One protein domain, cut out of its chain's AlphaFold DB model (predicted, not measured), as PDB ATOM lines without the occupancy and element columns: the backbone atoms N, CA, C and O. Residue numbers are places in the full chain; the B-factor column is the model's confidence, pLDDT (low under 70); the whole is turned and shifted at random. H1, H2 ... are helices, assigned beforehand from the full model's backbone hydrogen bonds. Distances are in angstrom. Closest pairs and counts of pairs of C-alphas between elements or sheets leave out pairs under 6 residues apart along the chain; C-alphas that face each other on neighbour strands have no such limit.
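This is residues 4 to 20 and 27 to 71 of the 274 residues of an uncharacterized protein of Bacillus sp. V5-8f (UniProt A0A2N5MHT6). One long, unbent helix, H2, makes the length of a rod, and a much shorter helix, H1, runs alongside its first part in the opposite direction. The rest of H2, residues 51 to 71, sticks out beyond H1. The printed part has 62 residues with two named helices, H1 then H2, and no named strand: all helix. It is extended, with a radius of gyration of the C-alphas of 18.7 A and spans of 67 by 22 by 6 A.

H2, residues 29 to 71, is 62.9 A long, from C-alpha 29 at (0.426, 39.961, -17.243) to C-alpha 71 at (58.087, 40.074, 7.772). H1, residues 4 to 20, is 24.6 A long and begins with C-alpha 4 at (30.289, 24.902, -12.786).

H2 touches H1 with residues 32 to 43 alone; the closest C-alphas, of Gly 16 and Leu 39, are 7.0 A apart. They run opposite ways at a shallow tilt of 13 degrees. Every O i to N i+4 pair is within hydrogen-bond range in H1, and 37 of 39 in H2.

The C-alphas farthest apart, of Asp 27 and Arg 71, are 66.8 A apart. Residues 21 to 26 are not printed; C-alphas 20 and 27 are 11.1 A apart across this cut. Mean pLDDT of the printed part is 71.6; 28 residues are under 70, among them 27 to 39.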
ATOM      1  N   LYS A   4      31.405  25.035 -13.736       54.97
ATOM      2  CA  LYS A   4      30.289  24.902 -12.786       54.97
ATOM      3  C   LYS A   4      29.424  26.166 -12.689       54.97
ATOM      4  O   LYS A   4      28.231  26.061 -12.431       54.97
ATOM      5  N   PHE A   5      30.009  27.343 -12.907       59.72
ATOM      6  CA  PHE A   5      29.315  28.632 -12.852       59.72
ATOM      7  C   PHE A   5      28.493  28.885 -14.122       59.72
ATOM      8  O   PHE A   5      27.353  29.333 -14.041       59.72
ATOM      9  N   GLU A   6      29.030  28.502 -15.284       60.72
ATOM     10  CA  GLU A   6      28.296  28.518 -16.556       60.72
ATOM     11  C   GLU A   6      27.053  27.617 -16.482       60.72
ATOM     12  O   GLU A   6      25.958  28.049 -16.830       60.72
ATOM     13  N   GLY A   7      27.188  26.412 -15.914       67.50
ATOM     14  CA  GLY A   7      26.058  25.501 -15.692       67.50
ATOM     15  C   GLY A   7      24.939  26.095 -14.829       67.50
ATOM     16  O   GLY A   7      23.764  25.880 -15.113       67.50
ATOM     17  N   LEU A   8      25.282  26.889 -13.811       62.72
ATOM     18  CA  LEU A   8      24.306  27.513 -12.914       62.72
ATOM     19  C   LEU A   8      23.546  28.664 -13.601       62.72
ATOM     20  O   LEU A   8      22.344  28.815 -13.395       62.72
ATOM     21  N   ILE A   9      24.216  29.412 -14.486       68.25
ATOM     22  CA  ILE A   9      23.582  30.427 -15.341       68.25
ATOM     23  C   ILE A   9      22.604  29.768 -16.322       68.25
ATOM     24  O   ILE A   9      21.476  30.237 -16.454       68.25
ATOM     25  N   TYR A  10      22.988  28.658 -16.963       67.56
ATOM     26  CA  TYR A  10      22.089  27.933 -17.866       67.56
ATOM     27  C   TYR A  10      20.842  27.411 -17.147       67.56
ATOM     28  O   TYR A  10      19.743  27.551 -17.673       67.56
ATOM     29  N   ILE A  11      20.981  26.884 -15.925       71.44
ATOM     30  CA  ILE A  11      19.838  26.436 -15.115       71.44
ATOM     31  C   ILE A  11      18.898  27.606 -14.787       71.44
ATOM     32  O   ILE A  11      17.684  27.449 -14.889       71.44
ATOM     33  N   LEU A  12      19.430  28.784 -14.446       67.50
ATOM     34  CA  LEU A  12      18.620  29.973 -14.151       67.50
ATOM     35  C   LEU A  12      17.903  30.525 -15.391       67.50
ATOM     36  O   LEU A  12      16.745  30.924 -15.295       67.50
ATOM     37  N   ILE A  13      18.556  30.497 -16.556       71.00
ATOM     38  CA  ILE A  13      17.936  30.870 -17.837       71.00
ATOM     39  C   ILE A  13      16.818  29.885 -18.194       71.00
ATOM     40  O   ILE A  13      15.728  30.308 -18.572       71.00
ATOM     41  N   ILE A  14      17.056  28.579 -18.034       72.62
ATOM     42  CA  ILE A  14      16.058  27.535 -18.300       72.62
ATOM     43  C   ILE A  14      14.869  27.662 -17.341       72.62
ATOM     44  O   ILE A  14      13.729  27.569 -17.785       72.62
ATOM     45  N   LEU A  15      15.109  27.930 -16.055       64.62
ATOM     46  CA  LEU A  15      14.049  28.188 -15.077       64.62
ATOM     47  C   LEU A  15      13.236  29.432 -15.438       64.62
ATOM     48  O   LEU A  15      12.015  29.371 -15.369       64.62
ATOM     49  N   GLY A  16      13.895  30.514 -15.869       64.38
ATOM     50  CA  GLY A  16      13.231  31.733 -16.335       64.38
ATOM     51  C   GLY A  16      12.388  31.527 -17.597       64.38
ATOM     52  O   GLY A  16      11.314  32.106 -17.713       64.38
ATOM     53  N   LEU A  17      12.839  30.675 -18.525       68.38
ATOM     54  CA  LEU A  17      12.071  30.289 -19.715       68.38
ATOM     55  C   LEU A  17      10.903  29.351 -19.369       68.38
ATOM     56  O   LEU A  17       9.824  29.482 -19.940       68.38
ATOM     57  N   ALA A  18      11.089  28.428 -18.424       65.19
ATOM     58  CA  ALA A  18      10.049  27.497 -17.993       65.19
ATOM     59  C   ALA A  18       8.900  28.204 -17.254       65.19
ATOM     60  O   ALA A  18       7.738  27.885 -17.498       65.19
ATOM     61  N   THR A  19       9.196  29.194 -16.402       61.91
ATOM     62  CA  THR A  19       8.162  30.051 -15.793       61.91
ATOM     63  C   THR A  19       7.458  30.923 -16.828       61.91
ATOM     64  O   THR A  19       6.247  31.087 -16.740       61.91
ATOM     65  N   LEU A  20       8.178  31.401 -17.851       58.81
ATOM     66  CA  LEU A  20       7.589  32.114 -18.991       58.81
ATOM     67  C   LEU A  20       6.497  31.280 -19.679       58.81
ATOM     68  O   LEU A  20       5.402  31.769 -19.930       58.81
ATOM     69  N   ASP A  27      -2.594  33.637 -18.395       57.75
ATOM     70  CA  ASP A  27      -3.085  35.005 -18.679       57.75
ATOM     71  C   ASP A  27      -2.948  36.033 -17.519       57.75
ATOM     72  O   ASP A  27      -3.864  36.789 -17.192       57.75
ATOM     73  N   LYS A  28      -1.781  36.068 -16.848       56.56
ATOM     74  CA  LYS A  28      -1.475  36.978 -15.714       56.56
ATOM     75  C   LYS A  28      -0.312  37.938 -16.006       56.56
ATOM     76  O   LYS A  28       0.820  37.718 -15.577       56.56
ATOM     77  N   ILE A  29      -0.596  39.045 -16.691       56.88
ATOM     78  CA  ILE A  29       0.426  39.961 -17.243       56.88
ATOM     79  C   ILE A  29       1.165  40.813 -16.177       56.88
ATOM     80  O   ILE A  29       2.365  41.036 -16.313       56.88
ATOM     81  N   GLU A  30       0.540  41.250 -15.073       54.38
ATOM     82  CA  GLU A  30       1.226  42.061 -14.029       54.38
ATOM     83  C   GLU A  30       2.225  41.261 -13.172       54.38
ATOM     84  O   GLU A  30       3.235  41.790 -12.702       54.38
ATOM     85  N   SER A  31       1.981  39.959 -13.001       57.62
ATOM     86  CA  SER A  31       2.885  39.054 -12.278       57.62
ATOM     87  C   SER A  31       4.191  38.820 -13.052       57.62
ATOM     88  O   SER A  31       5.250  38.652 -12.446       57.62
ATOM     89  N   TYR A  32       4.129  38.862 -14.388       53.03
ATOM     90  CA  TYR A  32       5.236  38.595 -15.310       53.03
ATOM     91  C   TYR A  32       6.387  39.593 -15.176       53.03
ATOM     92  O   TYR A  32       7.550  39.199 -15.082       53.03
ATOM     93  N   PHE A  33       6.077  40.890 -15.122       53.81
ATOM     94  CA  PHE A  33       7.103  41.924 -15.009       53.81
ATOM     95  C   PHE A  33       7.846  41.816 -13.672       53.81
ATOM     96  O   PHE A  33       9.074  41.835 -13.643       53.81
ATOM     97  N   ASN A  34       7.118  41.594 -12.575       61.16
ATOM     98  CA  ASN A  34       7.707  41.480 -11.241       61.16
ATOM     99  C   ASN A  34       8.546  40.203 -11.067       61.16
ATOM    100  O   ASN A  34       9.630  40.264 -10.488       61.16
ATOM    101  N   SER A  35       8.098  39.062 -11.601       58.75
ATOM    102  CA  SER A  35       8.856  37.804 -11.548       58.75
ATOM    103  C   SER A  35      10.098  37.826 -12.439       58.75
ATOM    104  O   SER A  35      11.157  37.358 -12.018       58.75
ATOM    105  N   LEU A  36      10.010  38.413 -13.637       60.81
ATOM    106  CA  LEU A  36      11.150  38.568 -14.543       60.81
ATOM    107  C   LEU A  36      12.188  39.549 -13.979       60.81
ATOM    108  O   LEU A  36      13.378  39.237 -13.957       60.81
ATOM    109  N   VAL A  37      11.747  40.691 -13.440       65.44
ATOM    110  CA  VAL A  37      12.619  41.639 -12.726       65.44
ATOM    111  C   VAL A  37      13.236  40.986 -11.484       65.44
ATOM    112  O   VAL A  37      14.429  41.154 -11.238       65.44
ATOM    113  N   GLY A  38      12.479  40.179 -10.734       64.94
ATOM    114  CA  GLY A  38      12.983  39.413  -9.589       64.94
ATOM    115  C   GLY A  38      14.058  38.388  -9.968       64.94
ATOM    116  O   GLY A  38      15.083  38.292  -9.291       64.94
ATOM    117  N   LEU A  39      13.872  37.669 -11.078       67.12
ATOM    118  CA  LEU A  39      14.823  36.673 -11.576       67.12
ATOM    119  C   LEU A  39      16.099  37.328 -12.127       67.12
ATOM    120  O   LEU A  39      17.202  36.874 -11.819       67.12
ATOM    121  N   ILE A  40      15.970  38.442 -12.856       70.00
ATOM    122  CA  ILE A  40      17.114  39.255 -13.301       70.00
ATOM    123  C   ILE A  40      17.877  39.810 -12.091       70.00
ATOM    124  O   ILE A  40      19.100  39.692 -12.046       70.00
ATOM    125  N   ASN A  41      17.187  40.338 -11.074       68.19
ATOM    126  CA  ASN A  41      17.822  40.826  -9.846       68.19
ATOM    127  C   ASN A  41      18.575  39.717  -9.102       68.19
ATOM    128  O   ASN A  41      19.668  39.958  -8.593       68.19
ATOM    129  N   LEU A  42      18.036  38.497  -9.069       74.69
ATOM    130  CA  LEU A  42      18.695  37.347  -8.449       74.69
ATOM    131  C   LEU A  42      19.957  36.926  -9.220       74.69
ATOM    132  O   LEU A  42      20.990  36.670  -8.600       74.69
ATOM    133  N   ILE A  43      19.916  36.929 -10.557       73.00
ATOM    134  CA  ILE A  43      21.091  36.670 -11.409       73.00
ATOM    135  C   ILE A  43      22.158  37.755 -11.209       73.00
ATOM    136  O   ILE A  43      23.332  37.439 -11.006       73.00
ATOM    137  N   VAL A  44      21.762  39.032 -11.224       72.06
ATOM    138  CA  VAL A  44      22.672  40.171 -11.029       72.06
ATOM    139  C   VAL A  44      23.294  40.136  -9.633       72.06
ATOM    140  O   VAL A  44      24.512  40.267  -9.515       72.06
ATOM    141  N   MET A  45      22.512  39.884  -8.578       72.88
ATOM    142  CA  MET A  45      23.045  39.743  -7.220       72.88
ATOM    143  C   MET A  45      23.964  38.525  -7.073       72.88
ATOM    144  O   MET A  45      24.994  38.630  -6.411       72.88
ATOM    145  N   GLY A  46      23.661  37.398  -7.726       73.19
ATOM    146  CA  GLY A  46      24.535  36.220  -7.747       73.19
ATOM    147  C   GLY A  46      25.877  36.485  -8.436       73.19
ATOM    148  O   GLY A  46      26.929  36.100  -7.920       73.19
ATOM    149  N   LEU A  47      25.862  37.202  -9.565       74.31
ATOM    150  CA  LEU A  47      27.074  37.649 -10.257       74.31
ATOM    151  C   LEU A  47      27.883  38.618  -9.392       74.31
ATOM    152  O   LEU A  47      29.088  38.423  -9.234       74.31
ATOM    153  N   LEU A  48      27.234  39.623  -8.795       73.62
ATOM    154  CA  LEU A  48      27.886  40.574  -7.892       73.62
ATOM    155  C   LEU A  48      28.529  39.854  -6.703       73.62
ATOM    156  O   LEU A  48      29.714  40.052  -6.457       73.62
ATOM    157  N   ALA A  49      27.808  38.951  -6.037       75.19
ATOM    158  CA  ALA A  49      28.339  38.166  -4.924       75.19
ATOM    159  C   ALA A  49      29.549  37.307  -5.337       75.19
ATOM    160  O   ALA A  49      30.547  37.260  -4.617       75.19
ATOM    161  N   PHE A  50      29.505  36.673  -6.514       78.69
ATOM    162  CA  PHE A  50      30.624  35.892  -7.051       78.69
ATOM    163  C   PHE A  50      31.858  36.757  -7.350       78.69
ATOM    164  O   PHE A  50      32.985  36.381  -7.006       78.69
ATOM    165  N   TYR A  51      31.671  37.929  -7.965       77.75
ATOM    166  CA  TYR A  51      32.769  38.860  -8.223       77.75
ATOM    167  C   TYR A  51      33.346  39.424  -6.924       77.75
ATOM    168  O   TYR A  51      34.566  39.399  -6.756       77.75
ATOM    169  N   THR A  52      32.504  39.842  -5.975       77.31
ATOM    170  CA  THR A  52      32.937  40.307  -4.650       77.31
ATOM    171  C   THR A  52      33.715  39.222  -3.908       77.31
ATOM    172  O   THR A  52      34.782  39.502  -3.366       77.31
ATOM    173  N   PHE A  53      33.258  37.966  -3.941       83.50
ATOM    174  CA  PHE A  53      33.980  36.843  -3.339       83.50
ATOM    175  C   PHE A  53      35.371  36.647  -3.957       83.50
ATOM    176  O   PHE A  53      36.360  36.536  -3.233       83.50
ATOM    177  N   ASN A  54      35.480  36.646  -5.288       81.62
ATOM    178  CA  ASN A  54      36.769  36.479  -5.964       81.62
ATOM    179  C   ASN A  54      37.717  37.663  -5.742       81.62
ATOM    180  O   ASN A  54      38.924  37.454  -5.597       81.62
ATOM    181  N   ILE A  55      37.190  38.890  -5.693       85.50
ATOM    182  CA  ILE A  55      37.967  40.088  -5.352       85.50
ATOM    183  C   ILE A  55      38.497  39.969  -3.922       85.50
ATOM    184  O   ILE A  55      39.699  40.116  -3.718       85.50
ATOM    185  N   ASN A  56      37.649  39.609  -2.956       81.25
ATOM    186  CA  ASN A  56      38.051  39.443  -1.556       81.25
ATOM    187  C   ASN A  56      39.069  38.309  -1.378       81.25
ATOM    188  O   ASN A  56      40.036  38.452  -0.632       81.25
ATOM    189  N   LYS A  57      38.906  37.193  -2.101       86.00
ATOM    190  CA  LYS A  57      39.875  36.092  -2.099       86.00
ATOM    191  C   LYS A  57      41.243  36.551  -2.613       86.00
ATOM    192  O   LYS A  57      42.248  36.314  -1.946       86.00
ATOM    193  N   LYS A  58      41.283  37.252  -3.752       85.19
ATOM    194  CA  LYS A  58      42.524  37.831  -4.293       85.19
ATOM    195  C   LYS A  58      43.137  38.860  -3.346       85.19
ATOM    196  O   LYS A  58      44.348  38.854  -3.158       85.19
ATOM    197  N   GLN A  59      42.326  39.716  -2.723       82.06
ATOM    198  CA  GLN A  59      42.800  40.665  -1.715       82.06
ATOM    199  C   GLN A  59      43.443  39.939  -0.529       82.06
ATOM    200  O   GLN A  59      44.539  40.312  -0.127       82.06
ATOM    201  N   MET A  60      42.836  38.860  -0.027       88.31
ATOM    202  CA  MET A  60      43.408  38.062   1.061       88.31
ATOM    203  C   MET A  60      44.748  37.415   0.672       88.31
ATOM    204  O   MET A  60      45.678  37.396   1.478       88.31
ATOM    205  N   GLU A  61      44.874  36.900  -0.554       86.50
ATOM    206  CA  GLU A  61      46.134  36.351  -1.078       86.50
ATOM    207  C   GLU A  61      47.225  37.429  -1.183       86.50
ATOM    208  O   GLU A  61      48.345  37.214  -0.712       86.50
ATOM    209  N   ILE A  62      46.886  38.612  -1.708       86.06
ATOM    210  CA  ILE A  62      47.790  39.770  -1.766       86.06
ATOM    211  C   ILE A  62      48.205  40.189  -0.353       86.06
ATOM    212  O   ILE A  62      49.393  40.365  -0.101       86.06
ATOM    213  N   SER A  63      47.273  40.288   0.597       84.19
ATOM    214  CA  SER A  63      47.578  40.637   1.989       84.19
ATOM    215  C   SER A  63      48.518  39.628   2.647       84.19
ATOM    216  O   SER A  63      49.454  40.037   3.329       84.19
ATOM    217  N   ARG A  64      48.327  38.319   2.419       85.19
ATOM    218  CA  ARG A  64      49.250  37.280   2.915       85.19
ATOM    219  C   ARG A  64      50.644  37.426   2.311       85.19
ATOM    220  O   ARG A  64      51.633  37.327   3.035       85.19
ATOM    221  N   TYR A  65      50.732  37.676   1.006       86.12
ATOM    222  CA  TYR A  65      52.010  37.895   0.334       86.12
ATOM    223  C   TYR A  65      52.723  39.144   0.863       86.12
ATOM    224  O   TYR A  65      53.899  39.075   1.220       86.12
ATOM    225  N   THR A  66      52.003  40.261   0.987       85.69
ATOM    226  CA  THR A  66      52.526  41.508   1.552       85.69
ATOM    227  C   THR A  66      53.017  41.294   2.976       85.69
ATOM    228  O   THR A  66      54.141  41.667   3.275       85.69
ATOM    229  N   LEU A  67      52.245  40.618   3.831       83.94
ATOM    230  CA  LEU A  67      52.642  40.347   5.215       83.94
ATOM    231  C   LEU A  67      53.914  39.489   5.291       83.94
ATOM    232  O   LEU A  67      54.814  39.795   6.073       83.94
ATOM    233  N   ASN A  68      54.041  38.471   4.438       83.50
ATOM    234  CA  ASN A  68      55.262  37.669   4.340       83.50
ATOM    235  C   ASN A  68      56.468  38.495   3.861       83.50
ATOM    236  O   ASN A  68      57.569  38.338   4.388       83.50
ATOM    237  N   MET A  69      56.273  39.392   2.891       83.00
ATOM    238  CA  MET A  69      57.324  40.296   2.414       83.00
ATOM    239  C   MET A  69      57.735  41.307   3.488       83.00
ATOM    240  O   MET A  69      58.929  41.463   3.740       83.00
ATOM    241  N   THR A  70      56.777  41.932   4.177       81.06
ATOM    242  CA  THR A  70      57.037  42.845   5.297       81.06
ATOM    243  C   THR A  70      57.772  42.126   6.425       81.06
ATOM    244  O   THR A  70      58.761  42.649   6.929       81.06
ATOM    245  N   ARG A  71      57.379  40.891   6.773       81.62
ATOM    246  CA  ARG A  71      58.087  40.074   7.772       81.62
ATOM    247  C   ARG A  71      59.547  39.835   7.382       81.62
ATOM    248  O   ARG A  71      60.433  40.043   8.202       81.62
TER     249      ARG A  71